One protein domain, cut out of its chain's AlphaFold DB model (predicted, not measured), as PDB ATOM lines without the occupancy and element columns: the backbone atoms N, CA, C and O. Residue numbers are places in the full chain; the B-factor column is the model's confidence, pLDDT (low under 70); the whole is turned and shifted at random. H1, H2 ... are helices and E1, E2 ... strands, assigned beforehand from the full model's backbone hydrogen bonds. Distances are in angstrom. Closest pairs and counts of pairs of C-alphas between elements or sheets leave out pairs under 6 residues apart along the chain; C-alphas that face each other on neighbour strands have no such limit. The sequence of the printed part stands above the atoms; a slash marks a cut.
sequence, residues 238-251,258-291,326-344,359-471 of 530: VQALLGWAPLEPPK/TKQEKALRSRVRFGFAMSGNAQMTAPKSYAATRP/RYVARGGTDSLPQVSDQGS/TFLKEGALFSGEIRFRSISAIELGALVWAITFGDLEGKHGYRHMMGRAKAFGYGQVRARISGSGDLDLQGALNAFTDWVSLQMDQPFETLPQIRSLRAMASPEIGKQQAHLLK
ATOM      1  N   VAL A 238     136.254 162.680 140.015       91.06
ATOM      2  CA  VAL A 238     136.607 163.899 139.276       91.06
ATOM      3  C   VAL A 238     138.126 164.042 139.187       91.06
ATOM      4  O   VAL A 238     138.634 164.296 138.095       91.06
ATOM      5  N   GLN A 239     138.855 163.812 140.282       90.62
ATOM      6  CA  GLN A 239     140.322 163.736 140.298       90.62
ATOM      7  C   GLN A 239     140.827 162.628 139.359       90.62
ATOM      8  O   GLN A 239     141.721 162.858 138.545       90.62
ATOM      9  N   ALA A 240     140.217 161.440 139.399       89.88
ATOM     10  CA  ALA A 240     140.584 160.299 138.563       89.88
ATOM     11  C   ALA A 240     140.397 160.570 137.055       89.88
ATOM     12  O   ALA A 240     141.140 160.029 136.226       89.88
ATOM     13  N   LEU A 241     139.406 161.387 136.683       93.19
ATOM     14  CA  LEU A 241     139.040 161.679 135.293       93.19
ATOM     15  C   LEU A 241     139.741 162.931 134.735       93.19
ATOM     16  O   LEU A 241     140.331 162.885 133.649       93.19
ATOM     17  N   LEU A 242     139.692 164.041 135.480       94.25
ATOM     18  CA  LEU A 242     140.232 165.354 135.098       94.25
ATOM     19  C   LEU A 242     141.680 165.579 135.561       94.25
ATOM     20  O   LEU A 242     142.317 166.544 135.136       94.25
ATOM     21  N   GLY A 243     142.220 164.680 136.381       91.69
ATOM     22  CA  GLY A 243     143.564 164.764 136.939       91.69
ATOM     23  C   GLY A 243     143.640 165.497 138.280       91.69
ATOM     24  O   GLY A 243     142.682 166.104 138.758       91.69
ATOM     25  N   TRP A 244     144.829 165.442 138.872       89.31
ATOM     26  CA  TRP A 244     145.171 166.038 140.161       89.31
ATOM     27  C   TRP A 244     146.626 166.513 140.160       89.31
ATOM     28  O   TRP A 244     147.470 165.954 139.456       89.31
ATOM     29  N   ALA A 245     146.942 167.509 140.982       87.62
ATOM     30  CA  ALA A 245     148.309 167.833 141.363       87.62
ATOM     31  C   ALA A 245     148.331 168.312 142.825       87.62
ATOM     32  O   ALA A 245     147.427 169.057 143.212       87.62
ATOM     33  N   PRO A 246     149.345 167.933 143.627       81.62
ATOM     34  CA  PRO A 246     149.523 168.496 144.960       81.62
ATOM     35  C   PRO A 246     149.785 170.008 144.879       81.62
ATOM     36  O   PRO A 246     150.398 170.491 143.924       81.62
ATOM     37  N   LEU A 247     149.323 170.750 145.891       76.88
ATOM     38  CA  LEU A 247     149.414 172.219 145.950       76.88
ATOM     39  C   LEU A 247     150.861 172.736 145.939       76.88
ATOM     40  O   LEU A 247     151.135 173.783 145.358       76.88
ATOM     41  N   GLU A 248     151.778 171.986 146.549       79.81
ATOM     42  CA  GLU A 248     153.219 172.233 146.524       79.81
ATOM     43  C   GLU A 248     153.961 170.992 146.001       79.81
ATOM     44  O   GLU A 248     153.502 169.867 146.220       79.81
ATOM     45  N   PRO A 249     155.116 171.150 145.324       76.00
ATOM     46  CA  PRO A 249     155.925 170.020 144.875       76.00
ATOM     47  C   PRO A 249     156.522 169.269 146.083       76.00
ATOM     48  O   PRO A 249     157.326 169.850 146.816       76.00
ATOM     49  N   PRO A 250     156.203 167.975 146.298       79.06
ATOM     50  CA  PRO A 250     156.676 167.266 147.483       79.06
ATOM     51  C   PRO A 250     158.202 167.138 147.530       79.06
ATOM     52  O   PRO A 250     158.849 166.809 146.534       79.06
ATOM     53  N   LYS A 251     158.784 167.354 148.715       81.50
ATOM     54  CA  LYS A 251     160.241 167.264 148.959       81.50
ATOM     55  C   LYS A 251     160.764 165.814 148.911       81.50
ATOM     56  O   LYS A 251     161.965 165.580 148.804       81.50
ATOM     57  N   THR A 258     153.416 158.960 147.947       80.69
ATOM     58  CA  THR A 258     152.029 158.457 147.882       80.69
ATOM     59  C   THR A 258     151.404 158.732 146.499       80.69
ATOM     60  O   THR A 258     152.037 159.352 145.634       80.69
ATOM     61  N   LYS A 259     150.182 158.260 146.220       79.44
ATOM     62  CA  LYS A 259     149.438 158.683 145.021       79.44
ATOM     63  C   LYS A 259     149.054 160.157 145.105       79.44
ATOM     64  O   LYS A 259     149.290 160.832 144.117       79.44
ATOM     65  N   GLN A 260     148.543 160.686 146.220       80.00
ATOM     66  CA  GLN A 260     148.163 162.112 146.283       80.00
ATOM     67  C   GLN A 260     149.373 163.074 146.200       80.00
ATOM     68  O   GLN A 260     149.246 164.191 145.694       80.00
ATOM     69  N   GLU A 261     150.578 162.626 146.585       79.88
ATOM     70  CA  GLU A 261     151.852 163.314 146.300       79.88
ATOM     71  C   GLU A 261     152.301 163.221 144.816       79.88
ATOM     72  O   GLU A 261     153.229 163.921 144.382       79.88
ATOM     73  N   LYS A 262     151.689 162.347 144.010       82.88
ATOM     74  CA  LYS A 262     151.948 162.197 142.570       82.88
ATOM     75  C   LYS A 262     150.877 162.955 141.781       82.88
ATOM     76  O   LYS A 262     149.683 162.796 141.984       82.88
ATOM     77  N   ALA A 263     151.300 163.777 140.822       85.81
ATOM     78  CA  ALA A 263     150.355 164.451 139.935       85.81
ATOM     79  C   ALA A 263     149.731 163.448 138.945       85.81
ATOM     80  O   ALA A 263     150.444 162.813 138.160       85.81
ATOM     81  N   LEU A 264     148.402 163.328 138.950       89.25
ATOM     82  CA  LEU A 264     147.650 162.514 138.001       89.25
ATOM     83  C   LEU A 264     147.316 163.330 136.748       89.25
ATOM     84  O   LEU A 264     146.580 164.313 136.794       89.25
ATOM     85  N   ARG A 265     147.818 162.894 135.590       90.69
ATOM     86  CA  ARG A 265     147.507 163.524 134.301       90.69
ATOM     87  C   ARG A 265     146.074 163.205 133.860       90.69
ATOM     88  O   ARG A 265     145.755 162.034 133.662       90.69
ATOM     89  N   SER A 266     145.289 164.250 133.576       93.62
ATOM     90  CA  SER A 266     143.933 164.153 133.009       93.62
ATOM     91  C   SER A 266     143.801 163.123 131.879       93.62
ATOM     92  O   SER A 266     144.674 163.000 131.005       93.62
ATOM     93  N   ARG A 267     142.655 162.435 131.854       95.56
ATOM     94  CA  ARG A 267     142.215 161.585 130.738       95.56
ATOM     95  C   ARG A 267     141.253 162.293 129.782       95.56
ATOM     96  O   ARG A 267     141.051 161.780 128.685       95.56
ATOM     97  N   VAL A 268     140.746 163.477 130.139       96.56
ATOM     98  CA  VAL A 268     139.832 164.299 129.323       96.56
ATOM     99  C   VAL A 268     140.486 165.631 128.933       96.56
ATOM    100  O   VAL A 268     141.092 166.320 129.757       96.56
ATOM    101  N   ARG A 269     140.350 166.018 127.662       95.38
ATOM    102  CA  ARG A 269     140.808 167.290 127.093       95.38
ATOM    103  C   ARG A 269     139.643 168.002 126.413       95.38
ATOM    104  O   ARG A 269     139.123 167.532 125.404       95.38
ATOM    105  N   PHE A 270     139.312 169.180 126.918       95.12
ATOM    106  CA  PHE A 270     138.382 170.103 126.280       95.12
ATOM    107  C   PHE A 270     139.123 170.904 125.196       95.12
ATOM    108  O   PHE A 270     140.220 171.414 125.436       95.12
ATOM    109  N   GLY A 271     138.555 170.976 123.994       94.44
ATOM    110  CA  GLY A 271     138.954 171.927 122.961       94.44
ATOM    111  C   GLY A 271     138.341 173.309 123.206       94.44
ATOM    112  O   GLY A 271     137.444 173.470 124.034       94.44
ATOM    113  N   PHE A 272     138.806 174.315 122.466       95.25
ATOM    114  CA  PHE A 272     138.124 175.608 122.433       95.25
ATOM    115  C   PHE A 272     136.800 175.467 121.677       95.25
ATOM    116  O   PHE A 272     136.778 174.935 120.569       95.25
ATOM    117  N   ALA A 273     135.712 175.955 122.272       94.50
ATOM    118  CA  ALA A 273     134.441 176.092 121.578       94.50
ATOM    119  C   ALA A 273     134.403 177.452 120.865       94.50
ATOM    120  O   ALA A 273     134.538 178.492 121.511       94.50
ATOM    121  N   MET A 274     134.238 177.438 119.546       95.81
ATOM    122  CA  MET A 274     134.274 178.620 118.679       95.81
ATOM    123  C   MET A 274     132.873 178.943 118.151       95.81
ATOM    124  O   MET A 274     132.036 178.052 118.027       95.81
ATOM    125  N   SER A 275     132.613 180.210 117.821       96.50
ATOM    126  CA  SER A 275     131.348 180.654 117.222       96.50
ATOM    127  C   SER A 275     131.592 181.440 115.942       96.50
ATOM    128  O   SER A 275     132.435 182.334 115.924       96.50
ATOM    129  N   GLY A 276     130.817 181.135 114.898       94.81
ATOM    130  CA  GLY A 276     130.758 181.921 113.662       94.81
ATOM    131  C   GLY A 276     129.591 182.917 113.599       94.81
ATOM    132  O   GLY A 276     129.507 183.673 112.639       94.81
ATOM    133  N   ASN A 277     128.678 182.918 114.582       96.88
ATOM    134  CA  ASN A 277     127.457 183.740 114.557       96.88
ATOM    135  C   ASN A 277     127.238 184.609 115.814       96.88
ATOM    136  O   ASN A 277     126.235 185.319 115.899       96.88
ATOM    137  N   ALA A 278     128.144 184.564 116.795       96.31
ATOM    138  CA  ALA A 278     128.045 185.359 118.013       96.31
ATOM    139  C   ALA A 278     128.087 186.869 117.719       96.31
ATOM    140  O   ALA A 278     129.089 187.403 117.250       96.31
ATOM    141  N   GLN A 279     127.007 187.574 118.061       96.50
ATOM    142  CA  GLN A 279     126.922 189.034 117.993       96.50
ATOM    143  C   GLN A 279     126.903 189.634 119.398       96.50
ATOM    144  O   GLN A 279     126.238 189.102 120.287       96.50
ATOM    145  N   MET A 280     127.573 190.769 119.589       95.38
ATOM    146  CA  MET A 280     127.522 191.523 120.843       95.38
ATOM    147  C   MET A 280     126.244 192.371 120.970       95.38
ATOM    148  O   MET A 280     125.620 192.759 119.978       95.38
ATOM    149  N   THR A 281     125.852 192.662 122.210       92.25
ATOM    150  CA  THR A 281     124.897 193.725 122.554       92.25
ATOM    151  C   THR A 281     125.608 195.078 122.651       92.25
ATOM    152  O   THR A 281     126.835 195.139 122.688       92.25
ATOM    153  N   ALA A 282     124.854 196.170 122.804       89.81
ATOM    154  CA  ALA A 282     125.416 197.366 123.433       89.81
ATOM    155  C   ALA A 282     125.911 197.030 124.864       89.81
ATOM    156  O   ALA A 282     125.341 196.128 125.500       89.81
ATOM    157  N   PRO A 283     126.944 197.714 125.391       88.62
ATOM    158  CA  PRO A 283     127.344 197.579 126.788       88.62
ATOM    159  C   PRO A 283     126.206 197.978 127.738       88.62
ATOM    160  O   PRO A 283     125.456 198.912 127.458       88.62
ATOM    161  N   LYS A 284     126.097 197.302 128.884       86.25
ATOM    162  CA  LYS A 284     125.224 197.700 130.000       86.25
ATOM    163  C   LYS A 284     126.065 197.947 131.251       86.25
ATOM    164  O   LYS A 284     126.954 197.149 131.547       86.25
ATOM    165  N   SER A 285     125.759 198.994 132.011       81.38
ATOM    166  CA  SER A 285     126.321 199.205 133.353       81.38
ATOM    167  C   SER A 285     125.476 198.494 134.411       81.38
ATOM    168  O   SER A 285     124.251 198.433 134.296       81.38
ATOM    169  N   TYR A 286     126.123 197.948 135.445       77.56
ATOM    170  CA  TYR A 286     125.452 197.467 136.657       77.56
ATOM    171  C   TYR A 286     126.397 197.442 137.869       77.56
ATOM    172  O   TYR A 286     127.616 197.291 137.724       77.56
ATOM    173  N   ALA A 287     125.824 197.522 139.073       72.88
ATOM    174  CA  ALA A 287     126.557 197.363 140.329       72.88
ATOM    175  C   ALA A 287     126.913 195.881 140.583       72.88
ATOM    176  O   ALA A 287     126.061 195.053 140.924       72.88
ATOM    177  N   ALA A 288     128.189 195.520 140.428       65.31
ATOM    178  CA  ALA A 288     128.632 194.127 140.495       65.31
ATOM    179  C   ALA A 288     128.950 193.656 141.929       65.31
ATOM    180  O   ALA A 288     130.097 193.691 142.383       65.31
ATOM    181  N   THR A 289     127.948 193.135 142.642       64.25
ATOM    182  CA  THR A 289     128.161 192.532 143.971       64.25
ATOM    183  C   THR A 289     128.906 191.189 143.891       64.25
ATOM    184  O   THR A 289     128.584 190.305 143.096       64.25
ATOM    185  N   ARG A 290     129.926 191.015 144.745       64.31
ATOM    186  CA  ARG A 290     130.625 189.732 144.950       64.31
ATOM    187  C   ARG A 290     130.005 188.989 146.143       64.31
ATOM    188  O   ARG A 290     129.625 189.654 147.108       64.31
ATOM    189  N   PRO A 291     129.936 187.641 146.141       67.19
ATOM    190  CA  PRO A 291     129.616 186.896 147.356       67.19
ATOM    191  C   PRO A 291     130.647 187.219 148.448       67.19
ATOM    192  O   PRO A 291     131.837 187.351 148.166       67.19
ATOM    193  N   ARG A 326     124.776 178.244 143.442       86.12
ATOM    194  CA  ARG A 326     124.325 178.227 142.044       86.12
ATOM    195  C   ARG A 326     123.343 179.375 141.791       86.12
ATOM    196  O   ARG A 326     123.027 180.139 142.699       86.12
ATOM    197  N   TYR A 327     122.922 179.516 140.541       88.94
ATOM    198  CA  TYR A 327     121.884 180.447 140.105       88.94
ATOM    199  C   TYR A 327     120.857 179.644 139.313       88.94
ATOM    200  O   TYR A 327     121.246 178.720 138.598       88.94
ATOM    201  N   VAL A 328     119.578 179.985 139.456       91.69
ATOM    202  CA  VAL A 328     118.493 179.332 138.720       91.69
ATOM    203  C   VAL A 328     118.482 179.841 137.275       91.69
ATOM    204  O   VAL A 328     118.631 181.042 137.037       91.69
ATOM    205  N   ALA A 329     118.306 178.931 136.321       93.75
ATOM    206  CA  ALA A 329     117.995 179.246 134.935       93.75
ATOM    207  C   ALA A 329     116.647 179.978 134.882       93.75
ATOM    208  O   ALA A 329     115.631 179.427 135.293       93.75
ATOM    209  N   ARG A 330     116.617 181.230 134.422       89.69
ATOM    210  CA  ARG A 330     115.385 182.031 134.361       89.69
ATOM    211  C   ARG A 330     114.707 181.872 133.003       89.69
ATOM    212  O   ARG A 330     115.385 181.751 131.985       89.69
ATOM    213  N   GLY A 331     113.381 181.993 132.958       82.31
ATOM    214  CA  GLY A 331     112.619 182.015 131.699       82.31
ATOM    215  C   GLY A 331     112.930 183.196 130.761       82.31
ATOM    216  O   GLY A 331     112.452 183.205 129.633       82.31
ATOM    217  N   GLY A 332     113.723 184.175 131.210       84.88
ATOM    218  CA  GLY A 332     114.198 185.325 130.438       84.88
ATOM    219  C   GLY A 332     115.362 186.030 131.146       84.88
ATOM    220  O   GLY A 332     115.951 185.478 132.077       84.88
ATOM    221  N   THR A 333     115.691 187.253 130.720       82.25
ATOM    222  CA  THR A 333     116.626 188.143 131.438       82.25
ATOM    223  C   THR A 333     115.860 189.245 132.160       82.25
ATOM    224  O   THR A 333     114.951 189.840 131.586       82.25
ATOM    225  N   ASP A 334     116.244 189.542 133.400       80.31
ATOM    226  CA  ASP A 334     115.697 190.681 134.137       80.31
ATOM    227  C   ASP A 334     116.430 191.985 133.773       80.31
ATOM    228  O   ASP A 334     117.548 191.993 133.232       80.31
ATOM    229  N   SER A 335     115.827 193.114 134.144       79.25
ATOM    230  CA  SER A 335     116.538 194.391 134.216       79.25
ATOM    231  C   SER A 335     117.710 194.279 135.191       79.25
ATOM    232  O   SER A 335     117.553 193.858 136.337       79.25
ATOM    233  N   LEU A 336     118.904 194.676 134.745       81.06
ATOM    234  CA  LEU A 336     120.044 194.824 135.647       81.06
ATOM    235  C   LEU A 336     119.776 196.004 136.594       81.06
ATOM    236  O   LEU A 336     119.244 197.016 136.129       81.06
ATOM    237  N   PRO A 337     120.173 195.930 137.878       70.06
ATOM    238  CA  PRO A 337     120.050 197.057 138.791       70.06
ATOM    239  C   PRO A 337     120.895 198.214 138.257       70.06
ATOM    240  O   PRO A 337     122.127 198.127 138.208       70.06
ATOM    241  N   GLN A 338     120.211 199.266 137.812       60.78
ATOM    242  CA  GLN A 338     120.852 200.508 137.409       60.78
ATOM    243  C   GLN A 338     121.418 201.184 138.658       60.78
ATOM    244  O   GLN A 338     120.804 201.143 139.726       60.78
ATOM    245  N   VAL A 339     122.592 201.794 138.526       55.72
ATOM    246  CA  VAL A 339     123.043 202.785 139.504       55.72
ATOM    247  C   VAL A 339     122.341 204.084 139.137       55.72
ATOM    248  O   VAL A 339     122.316 204.447 137.964       55.72
ATOM    249  N   SER A 340     121.701 204.729 140.106       46.28
ATOM    250  CA  SER A 340     120.959 205.964 139.870       46.28
ATOM    251  C   SER A 340     121.914 207.126 139.606       46.28
ATOM    252  O   SER A 340     122.831 207.370 140.387       46.28
ATOM    253  N   ASP A 341     121.636 207.913 138.565       43.19
ATOM    254  CA  ASP A 341     122.366 209.160 138.281       43.19
ATOM    255  C   ASP A 341     122.189 210.207 139.403       43.19
ATOM    256  O   ASP A 341     122.982 211.133 139.542       43.19
ATOM    257  N   GLN A 342     121.168 210.027 140.251       36.94
ATOM    258  CA  GLN A 342     120.929 210.796 141.477       36.94
ATOM    259  C   GLN A 342     121.631 210.214 142.722       36.94
ATOM    260  O   GLN A 342     121.324 210.596 143.851       36.94
ATOM    261  N   GLY A 343     122.595 209.306 142.549       35.16
ATOM    262  CA  GLY A 343     123.564 208.977 143.589       35.16
ATOM    263  C   GLY A 343     124.437 210.194 143.895       35.16
ATOM    264  O   GLY A 343     125.459 210.396 143.244       35.16
ATOM    265  N   SER A 344     124.031 211.004 144.880       29.78
ATOM    266  CA  SER A 344     124.745 212.207 145.331       29.78
ATOM    267  C   SER A 344     126.243 211.926 145.475       29.78
ATOM    268  O   SER A 344     126.615 211.068 146.282       29.78
ATOM    269  N   THR A 359     129.414 193.849 128.275       91.38
ATOM    270  CA  THR A 359     128.871 193.507 126.960       91.38
ATOM    271  C   THR A 359     128.437 192.047 126.985       91.38
ATOM    272  O   THR A 359     129.196 191.180 127.423       91.38
ATOM    273  N   PHE A 360     127.218 191.767 126.531       92.75
ATOM    274  CA  PHE A 360     126.703 190.405 126.408       92.75
ATOM    275  C   PHE A 360     126.756 189.945 124.952       92.75
ATOM    276  O   PHE A 360     126.918 190.750 124.036       92.75
ATOM    277  N   LEU A 361     126.585 188.641 124.739       94.62
ATOM    278  CA  LEU A 361     126.222 188.111 123.429       94.62
ATOM    279  C   LEU A 361     124.695 188.089 123.304       94.62
ATOM    280  O   LEU A 361     123.997 187.882 124.300       94.62
ATOM    281  N   LYS A 362     124.183 188.299 122.090       93.38
ATOM    282  CA  LYS A 362     122.764 188.099 121.767       93.38
ATOM    283  C   LYS A 362     122.389 186.617 121.910       93.38
ATOM    284  O   LYS A 362     123.237 185.733 121.757       93.38
ATOM    285  N   GLU A 363     121.112 186.344 122.173       92.81
ATOM    286  CA  GLU A 363     120.582 184.978 122.088       92.81
ATOM    287  C   GLU A 363     120.727 184.427 120.654       92.81
ATOM    288  O   GLU A 363     120.785 185.185 119.686       92.81
ATOM    289  N   GLY A 364     120.851 183.104 120.524       93.31
ATOM    290  CA  GLY A 364     121.122 182.432 119.249       93.31
ATOM    291  C   GLY A 364     122.608 182.286 118.895       93.31
ATOM    292  O   GLY A 364     122.922 181.611 117.918       93.31
ATOM    293  N   ALA A 365     123.532 182.845 119.686       96.12
ATOM    294  CA  ALA A 365     124.965 182.578 119.543       96.12
ATOM    295  C   ALA A 365     125.277 181.087 119.804       96.12
ATOM    296  O   ALA A 365     125.088 180.586 120.914       96.12
ATOM    297  N   LEU A 366     125.757 180.381 118.779       96.38
ATOM    298  CA  LEU A 366     126.100 178.959 118.816       96.38
ATOM    299  C   LEU A 366     127.613 178.788 118.930       96.38
ATOM    300  O   LEU A 366     128.362 179.429 118.194       96.38
ATOM    301  N   PHE A 367     128.053 177.903 119.822       96.44
ATOM    302  CA  PHE A 367     129.461 177.572 120.029       96.44
ATOM    303  C   PHE A 367     129.674 176.068 119.836       96.44
ATOM    304  O   PHE A 367     128.974 175.271 120.458       96.44
ATOM    305  N   SER A 368     130.640 175.688 119.002       96.12
ATOM    306  CA  SER A 368     131.001 174.296 118.717       96.12
ATOM    307  C   SER A 368     132.472 174.035 119.038       96.12
ATOM    308  O   SER A 368     133.348 174.846 118.744       96.12
ATOM    309  N   GLY A 369     132.746 172.898 119.671       95.75
ATOM    310  CA  GLY A 369     134.087 172.459 120.047       95.75
ATOM    311  C   GLY A 369     134.068 171.001 120.497       95.75
ATOM    312  O   GLY A 369     133.022 170.472 120.866       95.75
ATOM    313  N   GLU A 370     135.224 170.349 120.449       96.00
ATOM    314  CA  GLU A 370     135.353 168.922 120.754       96.00
ATOM    315  C   GLU A 370     135.774 168.662 122.204       96.00
ATOM    316  O   GLU A 370     136.547 169.421 122.794       96.00
ATOM    317  N   ILE A 371     135.352 167.520 122.745       95.75
ATOM    318  CA  ILE A 371     135.908 166.941 123.971       95.75
ATOM    319  C   ILE A 371     136.555 165.616 123.577       95.75
ATOM    320  O   ILE A 371     135.890 164.726 123.058       95.75
ATOM    321  N   ARG A 372     137.864 165.498 123.801       95.25
ATOM    322  CA  ARG A 372     138.666 164.324 123.431       95.25
ATOM    323  C   ARG A 372     139.152 163.637 124.697       95.25
ATOM    324  O   ARG A 372     139.598 164.308 125.626       95.25
ATOM    325  N   PHE A 373     139.107 162.313 124.742       95.50
ATOM    326  CA  PHE A 373     139.504 161.544 125.919       95.50
ATOM    327  C   PHE A 373     140.295 160.289 125.542       95.50
ATOM    328  O   PHE A 373     140.401 159.936 124.369       95.50
ATOM    329  N   ARG A 374     140.878 159.624 126.542       92.94
ATOM    330  CA  ARG A 374     141.571 158.335 126.395       92.94
ATOM    331  C   ARG A 374     141.234 157.419 127.567       92.94
ATOM    332  O   ARG A 374     141.245 157.886 128.703       92.94
ATOM    333  N   SER A 375     141.000 156.136 127.291       91.12
ATOM    334  CA  SER A 375     140.852 155.082 128.310       91.12
ATOM    335  C   SER A 375     139.912 155.479 129.461       91.12
ATOM    336  O   SER A 375     140.340 155.571 130.614       91.12
ATOM    337  N   ILE A 376     138.650 155.766 129.129       94.75
ATOM    338  CA  ILE A 376     137.580 156.023 130.104       94.75
ATOM    339  C   ILE A 376     136.593 154.851 130.129       94.75
ATOM    340  O   ILE A 376     136.414 154.176 129.117       94.75
ATOM    341  N   SER A 377     135.969 154.607 131.278       95.62
ATOM    342  CA  SER A 377     134.910 153.606 131.439       95.62
ATOM    343  C   SER A 377     133.539 154.138 130.994       95.62
ATOM    344  O   SER A 377     133.353 155.344 130.816       95.62
ATOM    345  N   ALA A 378     132.547 153.248 130.873       96.94
ATOM    346  CA  ALA A 378     131.158 153.641 130.619       96.94
ATOM    347  C   ALA A 378     130.601 154.568 131.720       96.94
ATOM    348  O   ALA A 378     129.935 155.549 131.408       96.94
ATOM    349  N   ILE A 379     130.950 154.317 132.989       97.38
ATOM    350  CA  ILE A 379     130.565 155.144 134.149       97.38
ATOM    351  C   ILE A 379     131.170 156.554 134.037       97.38
ATOM    352  O   ILE A 379     130.505 157.551 134.305       97.38
ATOM    353  N   GLU A 380     132.427 156.660 133.607       96.94
ATOM    354  CA  GLU A 380     133.124 157.943 133.443       96.94
ATOM    355  C   GLU A 380     132.620 158.734 132.229       96.94
ATOM    356  O   GLU A 380     132.472 159.956 132.306       96.94
ATOM    357  N   LEU A 381     132.311 158.044 131.125       96.94
ATOM    358  CA  LEU A 381     131.637 158.641 129.974       96.94
ATOM    359  C   LEU A 381     130.233 159.119 130.367       96.94
ATOM    360  O   LEU A 381     129.880 160.253 130.057       96.94
ATOM    361  N   GLY A 382     129.470 158.316 131.108       97.62
ATOM    362  CA  GLY A 382     128.154 158.683 131.626       97.62
ATOM    363  C   GLY A 382     128.197 159.900 132.543       97.62
ATOM    364  O   GLY A 382     127.415 160.827 132.354       97.62
ATOM    365  N   ALA A 383     129.165 159.964 133.463       97.31
ATOM    366  CA  ALA A 383     129.388 161.127 134.321       97.31
ATOM    367  C   ALA A 383     129.687 162.399 133.503       97.31
ATOM    368  O   ALA A 383     129.154 163.471 133.802       97.31
ATOM    369  N   LEU A 384     130.504 162.287 132.448       96.44
ATOM    370  CA  LEU A 384     130.836 163.393 131.547       96.44
ATOM    371  C   LEU A 384     129.629 163.835 130.702       96.44
ATOM    372  O   LEU A 384     129.330 165.028 130.648       96.44
ATOM    373  N   VAL A 385     128.907 162.893 130.086       96.88
ATOM    374  CA  VAL A 385     127.678 163.157 129.318       96.88
ATOM    375  C   VAL A 385     126.633 163.813 130.216       96.88
ATOM    376  O   VAL A 385     126.085 164.853 129.855       96.88
ATOM    377  N   TRP A 386     126.413 163.277 131.418       97.44
ATOM    378  CA  TRP A 386     125.471 163.826 132.388       97.44
ATOM    379  C   TRP A 386     125.877 165.223 132.865       97.44
ATOM    380  O   TRP A 386     125.029 166.105 132.955       97.44
ATOM    381  N   ALA A 387     127.165 165.480 133.110       95.81
ATOM    382  CA  ALA A 387     127.643 166.818 133.466       95.81
ATOM    383  C   ALA A 387     127.422 167.850 132.342       95.81
ATOM    384  O   ALA A 387     127.231 169.033 132.626       95.81
ATOM    385  N   ILE A 388     127.410 167.417 131.076       95.62
ATOM    386  CA  ILE A 388     127.115 168.264 129.913       95.62
ATOM    387  C   ILE A 388     125.601 168.486 129.766       95.62
ATOM    388  O   ILE A 388     125.173 169.629 129.611       95.62
ATOM    389  N   THR A 389     124.780 167.435 129.833       96.19
ATOM    390  CA  THR A 389     123.345 167.482 129.473       96.19
ATOM    391  C   THR A 389     122.386 167.587 130.667       96.19
ATOM    392  O   THR A 389     121.183 167.737 130.472       96.19
ATOM    393  N   PHE A 390     122.875 167.459 131.904       96.06
ATOM    394  CA  PHE A 390     122.088 167.111 133.102       96.06
ATOM    395  C   PHE A 390     121.279 165.799 132.958       96.06
ATOM    396  O   PHE A 390     120.309 165.569 133.685       96.06
ATOM    397  N   GLY A 391     121.665 164.934 132.015       94.75
ATOM    398  CA  GLY A 391     120.944 163.722 131.607       94.75
ATOM    399  C   GLY A 391     119.875 163.946 130.528       94.75
ATOM    400  O   GLY A 391     119.314 162.977 130.033       94.75
ATOM    401  N   ASP A 392     119.612 165.188 130.114       94.81
ATOM    402  CA  ASP A 392     118.670 165.521 129.035       94.81
ATOM    403  C   ASP A 392     119.352 165.398 127.661       94.81
ATOM    404  O   ASP A 392     119.616 166.394 126.986       94.81
ATOM    405  N   LEU A 393     119.710 164.168 127.275       93.00
ATOM    406  CA  LEU A 393     120.512 163.884 126.076       93.00
ATOM    407  C   LEU A 393     119.835 164.375 124.782       93.00
ATOM    408  O   LEU A 393     120.484 164.991 123.939       93.00
ATOM    409  N   GLU A 394     118.519 164.182 124.669       90.62
ATOM    410  CA  GLU A 394     117.696 164.690 123.559       90.62
ATOM    411  C   GLU A 394     117.440 166.211 123.640       90.62
ATOM    412  O   GLU A 394     117.043 166.850 122.661       90.62
ATOM    413  N   GLY A 395     117.668 166.836 124.799       90.88
ATOM    414  CA  GLY A 395     117.387 168.253 125.018       90.88
ATOM    415  C   GLY A 395     115.890 168.589 125.081       90.88
ATOM    416  O   GLY A 395     115.525 169.679 124.620       90.88
ATOM    417  N   LYS A 396     115.065 167.660 125.592       91.69
ATOM    418  CA  LYS A 396     113.604 167.735 125.801       91.69
ATOM    419  C   LYS A 396     113.229 168.725 126.904       91.69
ATOM    420  O   LYS A 396     112.331 169.542 126.718       91.69
ATOM    421  N   HIS A 397     113.926 168.680 128.039       91.81
ATOM    422  CA  HIS A 397     113.729 169.619 129.153       91.81
ATOM    423  C   HIS A 397     114.435 170.959 128.899       91.81
ATOM    424  O   HIS A 397     114.062 172.001 129.441       91.81
ATOM    425  N   GLY A 398     115.452 170.945 128.039       92.75
ATOM    426  CA  GLY A 398     116.110 172.128 127.518       92.75
ATOM    427  C   GLY A 398     116.960 172.869 128.548       92.75
ATOM    428  O   GLY A 398     117.119 174.088 128.388       92.75
ATOM    429  N   TYR A 399     117.473 172.143 129.552       96.19
ATOM    430  CA  TYR A 399     118.239 172.634 130.702       96.19
ATOM    431  C   TYR A 399     119.377 173.601 130.328       96.19
ATOM    432  O   TYR A 399     119.946 173.547 129.232       96.19
ATOM    433  N   ARG A 400     119.719 174.507 131.255       95.94
ATOM    434  CA  ARG A 400     120.722 175.564 131.051       95.94
ATOM    435  C   ARG A 400     121.883 175.460 132.041       95.94
ATOM    436  O   ARG A 400     121.689 175.389 133.251       95.94
ATOM    437  N   HIS A 401     123.099 175.572 131.518       95.44
ATOM    438  CA  HIS A 401     124.286 175.949 132.285       95.44
ATOM    439  C   HIS A 401     124.340 177.465 132.457       95.44
ATOM    440  O   HIS A 401     124.042 178.217 131.528       95.44
ATOM    441  N   MET A 402     124.774 177.918 133.633       93.31
ATOM    442  CA  MET A 402     124.940 179.341 133.938       93.31
ATOM    443  C   MET A 402     126.415 179.731 133.799       93.31
ATOM    444  O   MET A 402     127.243 179.322 134.616       93.31
ATOM    445  N   MET A 403     126.757 180.572 132.821       91.75
ATOM    446  CA  MET A 403     128.127 181.038 132.541       91.75
ATOM    447  C   MET A 403     128.252 182.574 132.621       91.75
ATOM    448  O   MET A 403     127.291 183.269 132.931       91.75
ATOM    449  N   GLY A 404     129.465 183.124 132.472       90.12
ATOM    450  CA  GLY A 404     129.690 184.582 132.409       90.12
ATOM    451  C   GLY A 404     129.324 185.401 133.666       90.12
ATOM    452  O   GLY A 404     129.370 184.905 134.798       90.12
ATOM    453  N   ARG A 405     129.005 186.688 133.465       87.81
ATOM    454  CA  ARG A 405     128.551 187.645 134.498       87.81
ATOM    455  C   ARG A 405     127.018 187.749 134.523       87.81
ATOM    456  O   ARG A 405     126.345 187.180 133.677       87.81
ATOM    457  N   ALA A 406     126.474 188.451 135.520       88.06
ATOM    458  CA  ALA A 406     125.036 188.720 135.684       88.06
ATOM    459  C   ALA A 406     124.087 187.491 135.707       88.06
ATOM    460  O   ALA A 406     122.874 187.660 135.612       88.06
ATOM    461  N   LYS A 407     124.610 186.276 135.953       89.50
ATOM    462  CA  LYS A 407     123.847 185.024 136.163       89.50
ATOM    463  C   LYS A 407     122.623 185.175 137.076       89.50
ATOM    464  O   LYS A 407     121.594 184.555 136.838       89.50
ATOM    465  N   ALA A 408     122.743 186.004 138.116       85.12
ATOM    466  CA  ALA A 408     121.669 186.291 139.063       85.12
ATOM    467  C   ALA A 408     120.403 186.857 138.395       85.12
ATOM    468  O   ALA A 408     119.316 186.579 138.881       85.12
ATOM    469  N   PHE A 409     120.544 187.576 137.279       87.31
ATOM    470  CA  PHE A 409     119.484 188.267 136.530       87.31
ATOM    471  C   PHE A 409     119.126 187.538 135.216       87.31
ATOM    472  O   PHE A 409     118.683 188.155 134.251       87.31
ATOM    473  N   GLY A 410     119.413 186.231 135.122       90.19
ATOM    474  CA  GLY A 410     119.080 185.410 133.950       90.19
ATOM    475  C   GLY A 410     120.021 185.546 132.747       90.19
ATOM    476  O   GLY A 410     119.751 184.954 131.704       90.19
ATOM    477  N   TYR A 411     121.132 186.282 132.855       92.19
ATOM    478  CA  TYR A 411     122.132 186.387 131.783       92.19
ATOM    479  C   TYR A 411     123.092 185.187 131.775       92.19
ATOM    480  O   TYR A 411     123.327 184.546 132.801       92.19
ATOM    481  N   GLY A 412     123.692 184.906 130.613       93.12
ATOM    482  CA  GLY A 412     124.709 183.856 130.472       93.12
ATOM    483  C   GLY A 412     124.159 182.426 130.524       93.12
ATOM    484  O   GLY A 412     124.895 181.510 130.887       93.12
ATOM    485  N   GLN A 413     122.882 182.236 130.186       95.25
ATOM    486  CA  GLN A 413     122.243 180.923 130.087       95.25
ATOM    487  C   GLN A 413     122.639 180.222 128.788       95.25
ATOM    488  O   GLN A 413     122.414 180.751 127.702       95.25
ATOM    489  N   VAL A 414     123.196 179.016 128.887       94.75
ATOM    490  CA  VAL A 414     123.663 178.235 127.733       94.75
ATOM    491  C   VAL A 414     123.054 176.842 127.781       94.75
ATOM    492  O   VAL A 414     123.173 176.144 128.783       94.75
ATOM    493  N   ARG A 415     122.412 176.412 126.690       94.31
ATOM    494  CA  ARG A 415     122.032 175.006 126.510       94.31
ATOM    495  C   ARG A 415     123.222 174.276 125.898       94.31
ATOM    496  O   ARG A 415     123.655 174.646 124.812       94.31
ATOM    497  N   ALA A 416     123.732 173.259 126.582       93.88
ATOM    498  CA  ALA A 416     124.723 172.350 126.018       93.88
ATOM    499  C   ALA A 416     124.015 171.131 125.407       93.88
ATOM    500  O   ALA A 416     122.972 170.702 125.899       93.88
ATOM    501  N   ARG A 417     124.567 170.604 124.313       93.94
ATOM    502  CA  ARG A 417     124.119 169.395 123.605       93.94
ATOM    503  C   ARG A 417     125.350 168.703 123.027       93.94
ATOM    504  O   ARG A 417     126.320 169.381 122.695       93.94
ATOM    505  N   ILE A 418     125.295 167.384 122.882       95.19
ATOM    506  CA  ILE A 418     126.325 166.613 122.179       95.19
ATOM    507  C   ILE A 418     125.827 166.426 120.744       95.19
ATOM    508  O   ILE A 418     124.816 165.772 120.525       95.19
ATOM    509  N   SER A 419     126.488 167.064 119.776       90.50
ATOM    510  CA  SER A 419     126.070 167.063 118.362       90.50
ATOM    511  C   SER A 419     126.660 165.916 117.533       90.50
ATOM    512  O   SER A 419     126.356 165.803 116.351       90.50
ATOM    513  N   GLY A 420     127.525 165.098 118.129       90.81
ATOM    514  CA  GLY A 420     128.137 163.933 117.501       90.81
ATOM    515  C   GLY A 420     129.090 163.233 118.465       90.81
ATOM    516  O   GLY A 420     129.740 163.887 119.281       90.81
ATOM    517  N   SER A 421     129.146 161.907 118.379       89.06
ATOM    518  CA  SER A 421     129.918 161.048 119.288       89.06
ATOM    519  C   SER A 421     130.589 159.855 118.597       89.06
ATOM    520  O   SER A 421     131.224 159.053 119.273       89.06
ATOM    521  N   GLY A 422     130.457 159.720 117.271       86.25
ATOM    522  CA  GLY A 422     130.769 158.463 116.584       86.25
ATOM    523  C   GLY A 422     129.926 157.314 117.142       86.25
ATOM    524  O   GLY A 422     128.814 157.538 117.623       86.25
ATOM    525  N   ASP A 423     130.489 156.110 117.151       89.00
ATOM    526  CA  ASP A 423     129.813 154.865 117.550       89.00
ATOM    527  C   ASP A 423     129.680 154.678 119.081       89.00
ATOM    528  O   ASP A 423     129.452 153.572 119.570       89.00
ATOM    529  N   LEU A 424     129.860 155.745 119.869       94.19
ATOM    530  CA  LEU A 424     129.735 155.704 121.327       94.19
ATOM    531  C   LEU A 424     128.266 155.646 121.760       94.19
ATOM    532  O   LEU A 424     127.517 156.604 121.550       94.19
ATOM    533  N   ASP A 425     127.891 154.587 122.477       95.88
ATOM    534  CA  ASP A 425     126.611 154.520 123.183       95.88
ATOM    535  C   ASP A 425     126.597 155.466 124.397       95.88
ATOM    536  O   ASP A 425     126.991 155.127 125.518       95.88
ATOM    537  N   LEU A 426     126.128 156.692 124.160       97.00
ATOM    538  CA  LEU A 426     125.954 157.706 125.198       97.00
ATOM    539  C   LEU A 426     124.831 157.357 126.188       97.00
ATOM    540  O   LEU A 426     124.857 157.863 127.311       97.00
ATOM    541  N   GLN A 427     123.854 156.530 125.799       96.81
ATOM    542  CA  GLN A 427     122.711 156.198 126.651       96.81
ATOM    543  C   GLN A 427     123.045 155.044 127.597       96.81
ATOM    544  O   GLN A 427     122.801 155.166 128.795       96.81
ATOM    545  N   GLY A 428     123.681 153.975 127.114       97.94
ATOM    546  CA  GLY A 428     124.246 152.929 127.966       97.94
ATOM    547  C   GLY A 428     125.322 153.467 128.909       97.94
ATOM    548  O   GLY A 428     125.364 153.072 130.072       97.94
ATOM    549  N   ALA A 429     126.128 154.443 128.469       98.12
ATOM    550  CA  ALA A 429     127.051 155.157 129.352       98.12
ATOM    551  C   ALA A 429     126.318 155.955 130.448       98.12
ATOM    552  O   ALA A 429     126.673 155.843 131.623       98.12
ATOM    553  N   LEU A 430     125.278 156.727 130.095       97.88
ATOM    554  CA  LEU A 430     124.433 157.430 131.071       97.88
ATOM    555  C   LEU A 430     123.819 156.465 132.092       97.88
ATOM    556  O   LEU A 430     123.944 156.720 133.288       97.88
ATOM    557  N   ASN A 431     123.226 155.363 131.626       98.31
ATOM    558  CA  ASN A 431     122.625 154.335 132.477       98.31
ATOM    559  C   ASN A 431     123.677 153.744 133.428       98.31
ATOM    560  O   ASN A 431     123.502 153.786 134.641       98.31
ATOM    561  N   ALA A 432     124.833 153.312 132.909       98.44
ATOM    562  CA  ALA A 432     125.920 152.767 133.724       98.44
ATOM    563  C   ALA A 432     126.385 153.737 134.828       98.44
ATOM    564  O   ALA A 432     126.705 153.303 135.934       98.44
ATOM    565  N   PHE A 433     126.394 155.049 134.563       98.12
ATOM    566  CA  PHE A 433     126.669 156.059 135.583       98.12
ATOM    567  C   PHE A 433     125.539 156.192 136.615       98.12
ATOM    568  O   PHE A 433     125.822 156.192 137.814       98.12
ATOM    569  N   THR A 434     124.274 156.293 136.192       97.88
ATOM    570  CA  THR A 434     123.144 156.435 137.128       97.88
ATOM    571  C   THR A 434     122.933 155.190 137.980       97.88
ATOM    572  O   THR A 434     122.619 155.313 139.164       97.88
ATOM    573  N   ASP A 435     123.160 154.007 137.417       98.31
ATOM    574  CA  ASP A 435     123.012 152.719 138.093       98.31
ATOM    575  C   ASP A 435     124.149 152.518 139.101       98.31
ATOM    576  O   ASP A 435     123.896 152.168 140.255       98.31
ATOM    577  N   TRP A 436     125.392 152.852 138.720       97.94
ATOM    578  CA  TRP A 436     126.527 152.858 139.645       97.94
ATOM    579  C   TRP A 436     126.302 153.824 140.814       97.94
ATOM    580  O   TRP A 436     126.427 153.412 141.965       97.94
ATOM    581  N   VAL A 437     125.902 155.078 140.559       96.62
ATOM    582  CA  VAL A 437     125.594 156.025 141.648       96.62
ATOM    583  C   VAL A 437     124.425 155.524 142.500       96.62
ATOM    584  O   VAL A 437     124.490 155.650 143.718       96.62
ATOM    585  N   SER A 438     123.390 154.920 141.905       97.69
ATOM    586  CA  SER A 438     122.258 154.381 142.675       97.69
ATOM    587  C   SER A 438     122.699 153.266 143.626       97.69
ATOM    588  O   SER A 438     122.296 153.263 144.786       97.69
ATOM    589  N   LEU A 439     123.586 152.378 143.165       97.19
ATOM    590  CA  LEU A 439     124.183 151.313 143.973       97.19
ATOM    591  C   LEU A 439     125.110 151.853 145.075       97.19
ATOM    592  O   LEU A 439     125.128 151.305 146.171       97.19
ATOM    593  N   GLN A 440     125.879 152.917 144.819       94.19
ATOM    594  CA  GLN A 440     126.730 153.543 145.847       94.19
ATOM    595  C   GLN A 440     125.938 154.355 146.889       94.19
ATOM    596  O   GLN A 440     126.447 154.591 147.982       94.19
ATOM    597  N   MET A 441     124.723 154.801 146.557       94.56
ATOM    598  CA  MET A 441     123.878 155.634 147.424       94.56
ATOM    599  C   MET A 441     122.717 154.874 148.090       94.56
ATOM    600  O   MET A 441     121.981 155.488 148.860       94.56
ATOM    601  N   ASP A 442     122.522 153.590 147.761       96.12
ATOM    602  CA  ASP A 442     121.359 152.755 148.126       96.12
ATOM    603  C   ASP A 442     119.993 153.411 147.812       96.12
ATOM    604  O   ASP A 442     118.990 153.232 148.500       96.12
ATOM    605  N   GLN A 443     119.955 154.257 146.776       96.50
ATOM    606  CA  GLN A 443     118.789 155.066 146.406       96.50
ATOM    607  C   GLN A 443     118.761 155.318 144.895       96.50
ATOM    608  O   GLN A 443     119.801 155.656 144.329       96.50
ATOM    609  N   PRO A 444     117.594 155.261 144.223       97.56
ATOM    610  CA  PRO A 444     117.509 155.584 142.802       97.56
ATOM    611  C   PRO A 444     118.024 157.000 142.516       97.56
ATOM    612  O   PRO A 444     117.578 157.963 143.144       97.56
ATOM    613  N   PHE A 445     118.906 157.143 141.527       97.19
ATOM    614  CA  PHE A 445     119.576 158.400 141.169       97.19
ATOM    615  C   PHE A 445     118.620 159.602 141.047       97.19
ATOM    616  O   PHE A 445     118.896 160.694 141.542       97.19
ATOM    617  N   GLU A 446     117.446 159.383 140.452       95.06
ATOM    618  CA  GLU A 446     116.411 160.402 140.227       95.06
ATOM    619  C   GLU A 446     115.591 160.765 141.483       95.06
ATOM    620  O   GLU A 446     114.768 161.688 141.469       95.06
ATOM    621  N   THR A 447     115.808 160.062 142.598       95.56
ATOM    622  CA  THR A 447     115.257 160.417 143.917       95.56
ATOM    623  C   THR A 447     116.188 161.306 144.738       95.56
ATOM    624  O   THR A 447     115.694 162.085 145.557       95.56
ATOM    625  N   LEU A 448     117.499 161.275 144.461       94.75
ATOM    626  CA  LEU A 448     118.523 162.000 145.216       94.75
ATOM    627  C   LEU A 448     118.220 163.516 145.263       94.75
ATOM    628  O   LEU A 448     118.162 164.167 144.209       94.75
ATOM    629  N   PRO A 449     118.070 164.130 146.456       90.38
ATOM    630  CA  PRO A 449     117.716 165.547 146.586       90.38
ATOM    631  C   PRO A 449     118.666 166.499 145.850       90.38
ATOM    632  O   PRO A 449     118.236 167.528 145.324       90.38
ATOM    633  N   GLN A 450     119.952 166.151 145.765       88.94
ATOM    634  CA  GLN A 450     120.994 166.911 145.075       88.94
ATOM    635  C   GLN A 450     120.775 166.921 143.553       88.94
ATOM    636  O   GLN A 450     120.928 167.969 142.921       88.94
ATOM    637  N   ILE A 451     120.377 165.781 142.977       94.31
ATOM    638  CA  ILE A 451     120.091 165.605 141.544       94.31
ATOM    639  C   ILE A 451     118.814 166.356 141.164       94.31
ATOM    640  O   ILE A 451     118.829 167.185 140.248       94.31
ATOM    641  N   ARG A 452     117.742 166.159 141.945       93.81
ATOM    642  CA  ARG A 452     116.470 166.886 141.805       93.81
ATOM    643  C   ARG A 452     116.675 168.398 141.874       93.81
ATOM    644  O   ARG A 452     116.241 169.119 140.978       93.81
ATOM    645  N   SER A 453     117.409 168.872 142.882       91.38
ATOM    646  CA  SER A 453     117.731 170.296 143.042       91.38
ATOM    647  C   SER A 453     118.553 170.842 141.872       91.38
ATOM    648  O   SER A 453     118.325 171.973 141.445       91.38
ATOM    649  N   LEU A 454     119.499 170.067 141.326       93.44
ATOM    650  CA  LEU A 454     120.325 170.524 140.208       93.44
ATOM    651  C   LEU A 454     119.512 170.678 138.918       93.44
ATOM    652  O   LEU A 454     119.607 171.725 138.278       93.44
ATOM    653  N   ARG A 455     118.673 169.693 138.574       94.94
ATOM    654  CA  ARG A 455     117.761 169.780 137.418       94.94
ATOM    655  C   ARG A 455     116.710 170.876 137.589       94.94
ATOM    656  O   ARG A 455     116.442 171.603 136.636       94.94
ATOM    657  N   ALA A 456     116.171 171.056 138.797       93.44
ATOM    658  CA  ALA A 456     115.253 172.153 139.098       93.44
ATOM    659  C   ALA A 456     115.916 173.526 138.889       93.44
ATOM    660  O   ALA A 456     115.359 174.376 138.200       93.44
ATOM    661  N   MET A 457     117.144 173.719 139.390       93.00
ATOM    662  CA  MET A 457     117.918 174.945 139.155       93.00
ATOM    663  C   MET A 457     118.322 175.141 137.685       93.00
ATOM    664  O   MET A 457     118.486 176.282 137.264       93.00
ATOM    665  N   ALA A 458     118.484 174.072 136.903       95.62
ATOM    666  CA  ALA A 458     118.822 174.154 135.481       95.62
ATOM    667  C   ALA A 458     117.595 174.346 134.561       95.62
ATOM    668  O   ALA A 458     117.767 174.601 133.367       95.62
ATOM    669  N   SER A 459     116.367 174.220 135.080       95.50
ATOM    670  CA  SER A 459     115.125 174.326 134.307       95.50
ATOM    671  C   SER A 459     114.655 175.783 134.169       95.50
ATOM    672  O   SER A 459     114.272 176.390 135.173       95.50
ATOM    673  N   PRO A 460     114.608 176.349 132.944       93.44
ATOM    674  CA  PRO A 460     114.144 177.721 132.734       93.44
ATOM    675  C   PRO A 460     112.645 177.893 133.018       93.44
ATOM    676  O   PRO A 460     112.211 178.990 133.361       93.44
ATOM    677  N   GLU A 461     111.855 176.820 132.907       93.25
ATOM    678  CA  GLU A 461     110.418 176.838 133.200       93.25
ATOM    679  C   GLU A 461     110.159 176.846 134.716       93.25
ATOM    680  O   GLU A 461     109.369 177.653 135.197       93.25
ATOM    681  N   ILE A 462     110.911 176.067 135.506       91.75
ATOM    682  CA  ILE A 462     110.831 176.148 136.977       91.75
ATOM    683  C   ILE A 462     111.312 177.524 137.458       91.75
ATOM    684  O   ILE A 462     110.662 178.139 138.300       91.75
ATOM    685  N   GLY A 463     112.391 178.071 136.887       90.00
ATOM    686  CA  GLY A 463     112.843 179.428 137.217       90.00
ATOM    687  C   GLY A 463     111.890 180.548 136.785       90.00
ATOM    688  O   GLY A 463     111.924 181.627 137.372       90.00
ATOM    689  N   LYS A 464     111.017 180.306 135.800       90.38
ATOM    690  CA  LYS A 464     109.916 181.206 135.421       90.38
ATOM    691  C   LYS A 464     108.766 181.128 136.428       90.38
ATOM    692  O   LYS A 464     108.317 182.161 136.910       90.38
ATOM    693  N   GLN A 465     108.335 179.922 136.798       88.75
ATOM    694  CA  GLN A 465     107.290 179.693 137.807       88.75
ATOM    695  C   GLN A 465     107.694 180.260 139.182       88.75
ATOM    696  O   GLN A 465     106.913 180.931 139.855       88.75
ATOM    697  N   GLN A 466     108.957 180.067 139.566       85.12
ATOM    698  CA  GLN A 466     109.523 180.538 140.832       85.12
ATOM    699  C   GLN A 466     110.119 181.955 140.757       85.12
ATOM    700  O   GLN A 466     110.775 182.387 141.702       85.12
ATOM    701  N   ALA A 467     109.888 182.715 139.677       82.62
ATOM    702  CA  ALA A 467     110.493 184.039 139.475       82.62
ATOM    703  C   ALA A 467     110.218 185.030 140.625       82.62
ATOM    704  O   ALA A 467     111.057 185.881 140.919       82.62
ATOM    705  N   HIS A 468     109.085 184.878 141.319       78.50
ATOM    706  CA  HIS A 468     108.727 185.667 142.498       78.50
ATOM    707  C   HIS A 468     109.690 185.454 143.687       78.50
ATOM    708  O   HIS A 468     110.057 186.425 144.343       78.50
ATOM    709  N   LEU A 469     110.185 184.225 143.905       76.81
ATOM    710  CA  LEU A 469     111.219 183.906 144.906       76.81
ATOM    711  C   LEU A 469     112.625 184.352 144.478       76.81
ATOM    712  O   LEU A 469     113.540 184.411 145.297       76.81
ATOM    713  N   LEU A 470     112.815 184.634 143.188       73.69
ATOM    714  CA  LEU A 470     114.097 185.035 142.606       73.69
ATOM    715  C   LEU A 470     114.264 186.563 142.532       73.69
ATOM    716  O   LEU A 470     115.235 187.051 141.947       73.69
ATOM    717  N   LYS A 471     113.346 187.339 143.113       65.25
ATOM    718  CA  LYS A 471     113.530 188.779 143.322       65.25
ATOM    719  C   LYS A 471     114.580 189.048 144.407       65.25
ATOM    720  O   LYS A 471     114.802 188.236 145.302       65.25
TER     721      LYS A 471
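Overview. This is residues 238 to 251, 258 to 291, 326 to 344 and 359 to 471 of the 530 residues of an uncharacterized protein of Roseobacter sp. MedPE-SWchi (UniProt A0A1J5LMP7). Little regular structure is present: helices H2 and H3 cross near one end of long loops, the end that also holds antiparallel sheet E1 - E3, while E2 lies towards the other. H4 and H5 make a corner. The class is mostly helix, with 59 of 180 printed residues in five named helices and three strands, ordered H1, E1, E2, E3, H2, H3, H4, H5. The whole is loose, radius of gyration of the C-alphas 19.7 A, spanning 61 by 45 by 36 A.

Along the chain. Find E1, 268 to 270, from C-alpha 268 at (139.832, 164.299, 129.323), and E3, 371 to 373. H1 is 238 to 242, E2 284 to 287, H2 378 to 389, H3 426 to 441, 22.4 A long, H4 449 to 458, and H5 460 to 465, ending at C-alpha 465 (107.290, 179.693, 137.807).

Arrangement. Between E1 and E3, N 269 and O 372 are within hydrogen-bond range, 2.8 A. H1 is close to but not clearly touching H2, closest C-alphas Leu 241 and Glu 380, 7.2 A. H2 touches H3, about perpendicular at 78 degrees, closest C-alphas Gly 382 and Leu 430, 4.0 A. H4 and H5 only just touch, only at the corner, with 3 pairs of C-alphas within 8 A, the closest Ala 456 and Ile 462, 6.3 A. E2 pairs with no named strand. Every O i to N i+4 pair in H1, H2, H3, H4 and H5 is within range.

Size, cuts and confidence. Cuts after 251, 291 and 344 leave C-alpha gaps of 12.1, 11.5 and 26.5 A. Links E1 to E2 and H2 to H3 are long. Residues 288 to 291, 338 to 344 and 471 have pLDDT under 70.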